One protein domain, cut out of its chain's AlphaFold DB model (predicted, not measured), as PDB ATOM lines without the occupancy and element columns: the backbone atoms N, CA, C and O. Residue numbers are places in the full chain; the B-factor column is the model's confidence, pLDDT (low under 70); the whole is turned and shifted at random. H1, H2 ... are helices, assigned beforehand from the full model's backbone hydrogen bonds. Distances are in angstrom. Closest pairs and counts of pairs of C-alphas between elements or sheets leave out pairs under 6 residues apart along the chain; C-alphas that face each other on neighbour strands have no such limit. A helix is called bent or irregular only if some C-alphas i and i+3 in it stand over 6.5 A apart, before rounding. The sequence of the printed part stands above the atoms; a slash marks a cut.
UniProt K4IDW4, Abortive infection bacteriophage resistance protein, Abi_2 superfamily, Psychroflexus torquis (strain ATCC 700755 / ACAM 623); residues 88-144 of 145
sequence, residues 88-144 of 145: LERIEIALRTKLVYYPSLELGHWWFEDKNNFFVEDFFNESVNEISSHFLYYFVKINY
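What this domain is: This is residues 88 to 144 of the 145 residues of the protein "Abortive infection bacteriophage resistance protein, Abi_2 superfamily" of Psychroflexus torquis (strain ATCC 700755 / ACAM 623) (UniProt K4IDW4). Two long helices, H2 and H1, form the arms of an open L, with a looped link of residues 107 to 120 at the corner. The far parts of both arms stick out: residues 129 to 144, and residues 88 to 99. The printed part has 57 residues, with two named helices in the order H1, H2 and no named strand; the class is all helix. It is loose, with a radius of gyration of the C-alphas of 13.9 A and spans of 38 by 30 by 20 A.

Where its parts are: H2, residues 121 to 143, runs 32.9 A from C-alpha 121 at (-12.232, 13.500, -0.318) to C-alpha 143 at (-3.267, 2.882, -30.193). H1, residues 88 to 106, is 27.2 A long and begins with C-alpha 88 at (-1.413, -13.496, 1.037).

How they stand to each other: H2 and H1 are apart, with no C-alpha of the one within 8 A of the other. Every O i to N i+4 pair is within hydrogen-bond range in H2, and 14 of 15 are in H1. H1 is neither bent nor irregular, but only just: C-alphas 99 and 102 are 6.3 A apart.

The domain as a whole: The two C-alphas farthest apart, those of Phe 119 and Tyr 144, are 38.7 A apart. The printed part has no cut, and its link from H1 to H2 is long, with 14 residues. Residues 134 to 144 of the model have pLDDT under 70.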
ATOM      1  N   LEU A  88      -1.057 -14.903   1.225       97.81
ATOM      2  CA  LEU A  88      -1.413 -13.496   1.037       97.81
ATOM      3  C   LEU A  88      -2.049 -13.243  -0.330       97.81
ATOM      4  O   LEU A  88      -3.012 -12.487  -0.395       97.81
ATOM      5  N   GLU A  89      -1.586 -13.917  -1.382       97.06
ATOM      6  CA  GLU A  89      -2.176 -13.839  -2.722       97.06
ATOM      7  C   GLU A  89      -3.663 -14.235  -2.706       97.06
ATOM      8  O   GLU A  89      -4.524 -13.526  -3.229       97.06
ATOM      9  N   ARG A  90      -4.012 -15.330  -2.019       96.19
ATOM     10  CA  ARG A  90      -5.412 -15.782  -1.908       96.19
ATOM     11  C   ARG A  90      -6.272 -14.803  -1.113       96.19
ATOM     12  O   ARG A  90      -7.432 -14.580  -1.464       96.19
ATOM     13  N   ILE A  91      -5.717 -14.229  -0.044       97.19
ATOM     14  CA  ILE A  91      -6.401 -13.217   0.771       97.19
ATOM     15  C   ILE A  91      -6.625 -11.942  -0.046       97.19
ATOM     16  O   ILE A  91      -7.728 -11.399  -0.016       97.19
ATOM     17  N   GLU A  92      -5.620 -11.489  -0.796       96.12
ATOM     18  CA  GLU A  92      -5.695 -10.306  -1.655       96.12
ATOM     19  C   GLU A  92      -6.815 -10.449  -2.688       96.12
ATOM     20  O   GLU A  92      -7.672  -9.568  -2.787       96.12
ATOM     21  N   ILE A  93      -6.854 -11.573  -3.411       95.00
ATOM     22  CA  ILE A  93      -7.884 -11.835  -4.422       95.00
ATOM     23  C   ILE A  93      -9.268 -11.856  -3.771       95.00
ATOM     24  O   ILE A  93     -10.176 -11.163  -4.229       95.00
ATOM     25  N   ALA A  94      -9.435 -12.594  -2.668       95.75
ATOM     26  CA  ALA A  94     -10.719 -12.687  -1.978       95.75
ATOM     27  C   ALA A  94     -11.200 -11.324  -1.453       95.75
ATOM     28  O   ALA A  94     -12.384 -10.999  -1.571       95.75
ATOM     29  N   LEU A  95     -10.294 -10.521  -0.889       95.00
ATOM     30  CA  LEU A  95     -10.604  -9.180  -0.406       95.00
ATOM     31  C   LEU A  95     -10.983  -8.259  -1.568       95.00
ATOM     32  O   LEU A  95     -12.042  -7.639  -1.514       95.00
ATOM     33  N   ARG A  96     -10.178  -8.220  -2.638       90.75
ATOM     34  CA  ARG A  96     -10.450  -7.414  -3.837       90.75
ATOM     35  C   ARG A  96     -11.809  -7.756  -4.438       90.75
ATOM     36  O   ARG A  96     -12.591  -6.855  -4.726       90.75
ATOM     37  N   THR A  97     -12.121  -9.044  -4.581       91.75
ATOM     38  CA  THR A  97     -13.421  -9.483  -5.098       91.75
ATOM     39  C   THR A  97     -14.561  -8.988  -4.216       91.75
ATOM     40  O   THR A  97     -15.533  -8.459  -4.744       91.75
ATOM     41  N   LYS A  98     -14.455  -9.103  -2.888       92.44
ATOM     42  CA  LYS A  98     -15.506  -8.637  -1.969       92.44
ATOM     43  C   LYS A  98     -15.666  -7.116  -1.975       92.44
ATOM     44  O   LYS A  98     -16.799  -6.643  -1.984       92.44
ATOM     45  N   LEU A  99     -14.555  -6.376  -2.011       87.44
ATOM     46  CA  LEU A  99     -14.552  -4.911  -2.072       87.44
ATOM     47  C   LEU A  99     -15.199  -4.374  -3.348       87.44
ATOM     48  O   LEU A  99     -15.742  -3.281  -3.325       87.44
ATOM     49  N   VAL A 100     -15.173  -5.126  -4.448       87.56
ATOM     50  CA  VAL A 100     -15.883  -4.741  -5.674       87.56
ATOM     51  C   VAL A 100     -17.319  -5.259  -5.665       87.56
ATOM     52  O   VAL A 100     -18.242  -4.516  -5.986       87.56
ATOM     53  N   TYR A 101     -17.526  -6.524  -5.300       89.50
ATOM     54  CA  TYR A 101     -18.816  -7.202  -5.418       89.50
ATOM     55  C   TYR A 101     -19.919  -6.567  -4.564       89.50
ATOM     56  O   TYR A 101     -20.967  -6.229  -5.106       89.50
ATOM     57  N   TYR A 102     -19.699  -6.381  -3.256       92.31
ATOM     58  CA  TYR A 102     -20.762  -5.890  -2.370       92.31
ATOM     59  C   TYR A 102     -21.158  -4.436  -2.665       92.31
ATOM     60  O   TYR A 102     -22.348  -4.199  -2.872       92.31
ATOM     61  N   PRO A 103     -20.218  -3.480  -2.816       88.19
ATOM     62  CA  PRO A 103     -20.579  -2.120  -3.212       88.19
ATOM     63  C   PRO A 103     -21.240  -2.059  -4.591       88.19
ATOM     64  O   PRO A 103     -22.166  -1.281  -4.778       88.19
ATOM     65  N   SER A 104     -20.851  -2.920  -5.539       88.88
ATOM     66  CA  SER A 104     -21.503  -2.952  -6.859       88.88
ATOM     67  C   SER A 104     -22.975  -3.366  -6.787       88.88
ATOM     68  O   SER A 104     -23.771  -2.917  -7.609       88.88
ATOM     69  N   LEU A 105     -23.340  -4.227  -5.828       89.44
ATOM     70  CA  LEU A 105     -24.729  -4.631  -5.602       89.44
ATOM     71  C   LEU A 105     -25.554  -3.539  -4.912       89.44
ATOM     72  O   LEU A 105     -26.724  -3.373  -5.246       89.44
ATOM     73  N   GLU A 106     -24.965  -2.822  -3.955       90.25
ATOM     74  CA  GLU A 106     -25.682  -1.836  -3.132       90.25
ATOM     75  C   GLU A 106     -25.722  -0.434  -3.758       90.25
ATOM     76  O   GLU A 106     -26.741   0.247  -3.690       90.25
ATOM     77  N   LEU A 107     -24.621  -0.013  -4.384       88.94
ATOM     78  CA  LEU A 107     -24.378   1.353  -4.862       88.94
ATOM     79  C   LEU A 107     -24.293   1.434  -6.397       88.94
ATOM     80  O   LEU A 107     -24.201   2.520  -6.967       88.94
ATOM     81  N   GLY A 108     -24.356   0.287  -7.079       84.50
ATOM     82  CA  GLY A 108     -24.301   0.182  -8.533       84.50
ATOM     83  C   GLY A 108     -22.882   0.045  -9.092       84.50
ATOM     84  O   GLY A 108     -21.880   0.172  -8.397       84.50
ATOM     85  N   HIS A 109     -22.793  -0.238 -10.393       82.88
ATOM     86  CA  HIS A 109     -21.535  -0.601 -11.057       82.88
ATOM     87  C   HIS A 109     -20.431   0.468 -10.946       82.88
ATOM     88  O   HIS A 109     -19.261   0.122 -10.814       82.88
ATOM     89  N   TRP A 110     -20.810   1.748 -10.950       84.00
ATOM     90  CA  TRP A 110     -19.903   2.902 -10.917       84.00
ATOM     91  C   TRP A 110     -19.762   3.512  -9.515       84.00
ATOM     92  O   TRP A 110     -19.488   4.700  -9.375       84.00
ATOM     93  N   TRP A 111     -19.960   2.716  -8.458       85.31
ATOM     94  CA  TRP A 111     -19.929   3.190  -7.067       85.31
ATOM     95  C   TRP A 111     -18.644   3.949  -6.697       85.31
ATOM     96  O   TRP A 111     -18.677   4.836  -5.847       85.31
ATOM     97  N   PHE A 112     -17.523   3.620  -7.339       84.38
ATOM     98  CA  PHE A 112     -16.213   4.225  -7.096       84.38
ATOM     99  C   PHE A 112     -16.030   5.603  -7.759       84.38
ATOM    100  O   PHE A 112     -15.035   6.264  -7.481       84.38
ATOM    101  N   GLU A 113     -16.959   6.047  -8.614       84.25
ATOM    102  CA  GLU A 113     -16.954   7.392  -9.217       84.25
ATOM    103  C   GLU A 113     -17.761   8.411  -8.400       84.25
ATOM    104  O   GLU A 113     -17.637   9.620  -8.606       84.25
ATOM    105  N   ASP A 114     -18.583   7.948  -7.455       85.12
ATOM    106  CA  ASP A 114     -19.373   8.828  -6.600       85.12
ATOM    107  C   ASP A 114     -18.607   9.166  -5.319       85.12
ATOM    108  O   ASP A 114     -18.453   8.346  -4.411       85.12
ATOM    109  N   LYS A 115     -18.173  10.425  -5.227       86.50
ATOM    110  CA  LYS A 115     -17.470  10.973  -4.062       86.50
ATOM    111  C   LYS A 115     -18.232  10.803  -2.744       86.50
ATOM    112  O   LYS A 115     -17.602  10.751  -1.693       86.50
ATOM    113  N   ASN A 116     -19.565  10.712  -2.778       86.81
ATOM    114  CA  ASN A 116     -20.379  10.570  -1.569       86.81
ATOM    115  C   ASN A 116     -20.242   9.180  -0.927       86.81
ATOM    116  O   ASN A 116     -20.596   9.012   0.239       86.81
ATOM    117  N   ASN A 117     -19.694   8.202  -1.657       85.88
ATOM    118  CA  ASN A 117     -19.414   6.861  -1.145       85.88
ATOM    119  C   ASN A 117     -18.090   6.779  -0.361       85.88
ATOM    120  O   ASN A 117     -17.746   5.714   0.152       85.88
ATOM    121  N   PHE A 118     -17.341   7.883  -0.254       85.25
ATOM    122  CA  PHE A 118     -16.036   7.939   0.401       85.25
ATOM    123  C   PHE A 118     -16.056   8.878   1.608       85.25
ATOM    124  O   PHE A 118     -16.629   9.963   1.578       85.25
ATOM    125  N   PHE A 119     -15.374   8.475   2.684       85.56
ATOM    126  CA  PHE A 119     -15.274   9.279   3.908       85.56
ATOM    127  C   PHE A 119     -14.259  10.424   3.808       85.56
ATOM    128  O   PHE A 119     -14.344  11.380   4.573       85.56
ATOM    129  N   VAL A 120     -13.275  10.309   2.909       89.44
ATOM    130  CA  VAL A 120     -12.167  11.261   2.778       89.44
ATOM    131  C   VAL A 120     -12.010  11.660   1.316       89.44
ATOM    132  O   VAL A 120     -11.699  10.828   0.466       89.44
ATOM    133  N   GLU A 121     -12.213  12.946   1.040       84.12
ATOM    134  CA  GLU A 121     -12.232  13.500  -0.318       84.12
ATOM    135  C   GLU A 121     -10.852  13.459  -0.995       84.12
ATOM    136  O   GLU A 121     -10.761  13.151  -2.182       84.12
ATOM    137  N   ASP A 122      -9.767  13.665  -0.242       85.56
ATOM    138  CA  ASP A 122      -8.399  13.581  -0.773       85.56
ATOM    139  C   ASP A 122      -8.083  12.181  -1.322       85.56
ATOM    140  O   ASP A 122      -7.592  12.050  -2.442       85.56
ATOM    141  N   PHE A 123      -8.462  11.124  -0.592       81.50
ATOM    142  CA  PHE A 123      -8.279   9.738  -1.041       81.50
ATOM    143  C   PHE A 123      -9.115   9.404  -2.279       81.50
ATOM    144  O   PHE A 123      -8.655   8.657  -3.143       81.50
ATOM    145  N   PHE A 124     -10.331   9.948  -2.382       86.94
ATOM    146  CA  PHE A 124     -11.153   9.801  -3.583       86.94
ATOM    147  C   PHE A 124     -10.459  10.438  -4.793       86.94
ATOM    148  O   PHE A 124     -10.283   9.783  -5.820       86.94
ATOM    149  N   ASN A 125      -9.995  11.682  -4.650       85.44
ATOM    150  CA  ASN A 125      -9.321  12.407  -5.726       85.44
ATOM    151  C   ASN A 125      -8.025  11.711  -6.167       85.44
ATOM    152  O   ASN A 125      -7.779  11.583  -7.366       85.44
ATOM    153  N   GLU A 126      -7.211  11.222  -5.229       84.81
ATOM    154  CA  GLU A 126      -6.018  10.424  -5.542       84.81
ATOM    155  C   GLU A 126      -6.378   9.139  -6.298       84.81
ATOM    156  O   GLU A 126      -5.803   8.870  -7.353       84.81
ATOM    157  N   SER A 127      -7.383   8.398  -5.820       80.25
ATOM    158  CA  SER A 127      -7.824   7.142  -6.438       80.25
ATOM    159  C   SER A 127      -8.328   7.353  -7.870       80.25
ATOM    160  O   SER A 127      -7.933   6.626  -8.782       80.25
ATOM    161  N   VAL A 128      -9.157   8.376  -8.106       83.00
ATOM    162  CA  VAL A 128      -9.665   8.719  -9.448       83.00
ATOM    163  C   VAL A 128      -8.528   9.152 -10.377       83.00
ATOM    164  O   VAL A 128      -8.512   8.769 -11.553       83.00
ATOM    165  N   ASN A 129      -7.546   9.899  -9.866       83.56
ATOM    166  CA  ASN A 129      -6.382  10.325 -10.641       83.56
ATOM    167  C   ASN A 129      -5.466   9.149 -11.010       83.56
ATOM    168  O   ASN A 129      -4.997   9.084 -12.150       83.56
ATOM    169  N   GLU A 130      -5.231   8.204 -10.096       82.38
ATOM    170  CA  GLU A 130      -4.465   6.986 -10.385       82.38
ATOM    171  C   GLU A 130      -5.162   6.120 -11.432       82.38
ATOM    172  O   GLU A 130      -4.532   5.735 -12.420       82.38
ATOM    173  N   ILE A 131      -6.466   5.873 -11.264       79.19
ATOM    174  CA  ILE A 131      -7.288   5.127 -12.222       79.19
ATOM    175  C   ILE A 131      -7.182   5.779 -13.607       79.19
ATOM    176  O   ILE A 131      -6.797   5.121 -14.576       79.19
ATOM    177  N   SER A 132      -7.424   7.089 -13.698       77.81
ATOM    178  CA  SER A 132      -7.360   7.844 -14.957       77.81
ATOM    179  C   SER A 132      -5.974   7.788 -15.608       77.81
ATOM    180  O   SER A 132      -5.862   7.571 -16.817       77.81
ATOM    181  N   SER A 133      -4.906   7.929 -14.817       74.88
ATOM    182  CA  SER A 133      -3.521   7.884 -15.307       74.88
ATOM    183  C   SER A 133      -3.145   6.498 -15.834       74.88
ATOM    184  O   SER A 133      -2.477   6.379 -16.865       74.88
ATOM    185  N   HIS A 134      -3.602   5.442 -15.158       69.06
ATOM    186  CA  HIS A 134      -3.363   4.066 -15.572       69.06
ATOM    187  C   HIS A 134      -4.126   3.749 -16.864       69.06
ATOM    188  O   HIS A 134      -3.529   3.264 -17.823       69.06
ATOM    189  N   PHE A 135      -5.410   4.113 -16.956       65.50
ATOM    190  CA  PHE A 135      -6.200   3.932 -18.178       65.50
ATOM    191  C   PHE A 135      -5.603   4.678 -19.382       65.50
ATOM    192  O   PHE A 135      -5.485   4.082 -20.454       65.50
ATOM    193  N   LEU A 136      -5.139   5.925 -19.215       51.66
ATOM    194  CA  LEU A 136      -4.469   6.675 -20.287       51.66
ATOM    195  C   LEU A 136      -3.183   5.987 -20.766       51.66
ATOM    196  O   LEU A 136      -2.932   5.909 -21.970       51.66
ATOM    197  N   TYR A 137      -2.380   5.458 -19.837       57.12
ATOM    198  CA  TYR A 137      -1.134   4.761 -20.159       57.12
ATOM    199  C   TYR A 137      -1.375   3.531 -21.049       57.12
ATOM    200  O   TYR A 137      -0.664   3.338 -22.037       57.12
ATOM    201  N   TYR A 138      -2.401   2.727 -20.754       51.34
ATOM    202  CA  TYR A 138      -2.754   1.569 -21.584       51.34
ATOM    203  C   TYR A 138      -3.410   1.968 -22.912       51.34
ATOM    204  O   TYR A 138      -3.110   1.360 -23.940       51.34
ATOM    205  N   PHE A 139      -4.239   3.014 -22.933       44.84
ATOM    206  CA  PHE A 139      -4.900   3.476 -24.156       44.84
ATOM    207  C   PHE A 139      -3.906   4.040 -25.183       44.84
ATOM    208  O   PHE A 139      -4.030   3.776 -26.379       44.84
ATOM    209  N   VAL A 140      -2.872   4.758 -24.728       50.66
ATOM    210  CA  VAL A 140      -1.781   5.246 -25.589       50.66
ATOM    211  C   VAL A 140      -0.915   4.088 -26.095       50.66
ATOM    212  O   VAL A 140      -0.526   4.079 -27.257       50.66
ATOM    213  N   LYS A 141      -0.651   3.063 -25.277       49.44
ATOM    214  CA  LYS A 141       0.152   1.904 -25.705       49.44
ATOM    215  C   LYS A 141      -0.548   1.018 -26.739       49.44
ATOM    216  O   LYS A 141       0.128   0.453 -27.589       49.44
ATOM    217  N   ILE A 142      -1.875   0.903 -26.672       48.78
ATOM    218  CA  ILE A 142      -2.670   0.075 -27.597       48.78
ATOM    219  C   ILE A 142      -2.923   0.785 -28.937       48.78
ATOM    220  O   ILE A 142      -3.032   0.116 -29.956       48.78
ATOM    221  N   ASN A 143      -2.985   2.121 -28.965       39.44
ATOM    222  CA  ASN A 143      -3.267   2.882 -30.193       39.44
ATOM    223  C   ASN A 143      -2.016   3.407 -30.926       39.44
ATOM    224  O   ASN A 143      -2.148   4.007 -31.990       39.44
ATOM    225  N   TYR A 144      -0.814   3.196 -30.377       43.25
ATOM    226  CA  TYR A 144       0.457   3.649 -30.968       43.25
ATOM    227  C   TYR A 144       1.527   2.538 -31.070       43.25
ATOM    228  O   TYR A 144       2.722   2.833 -31.089       43.25
TER     229      TYR A 144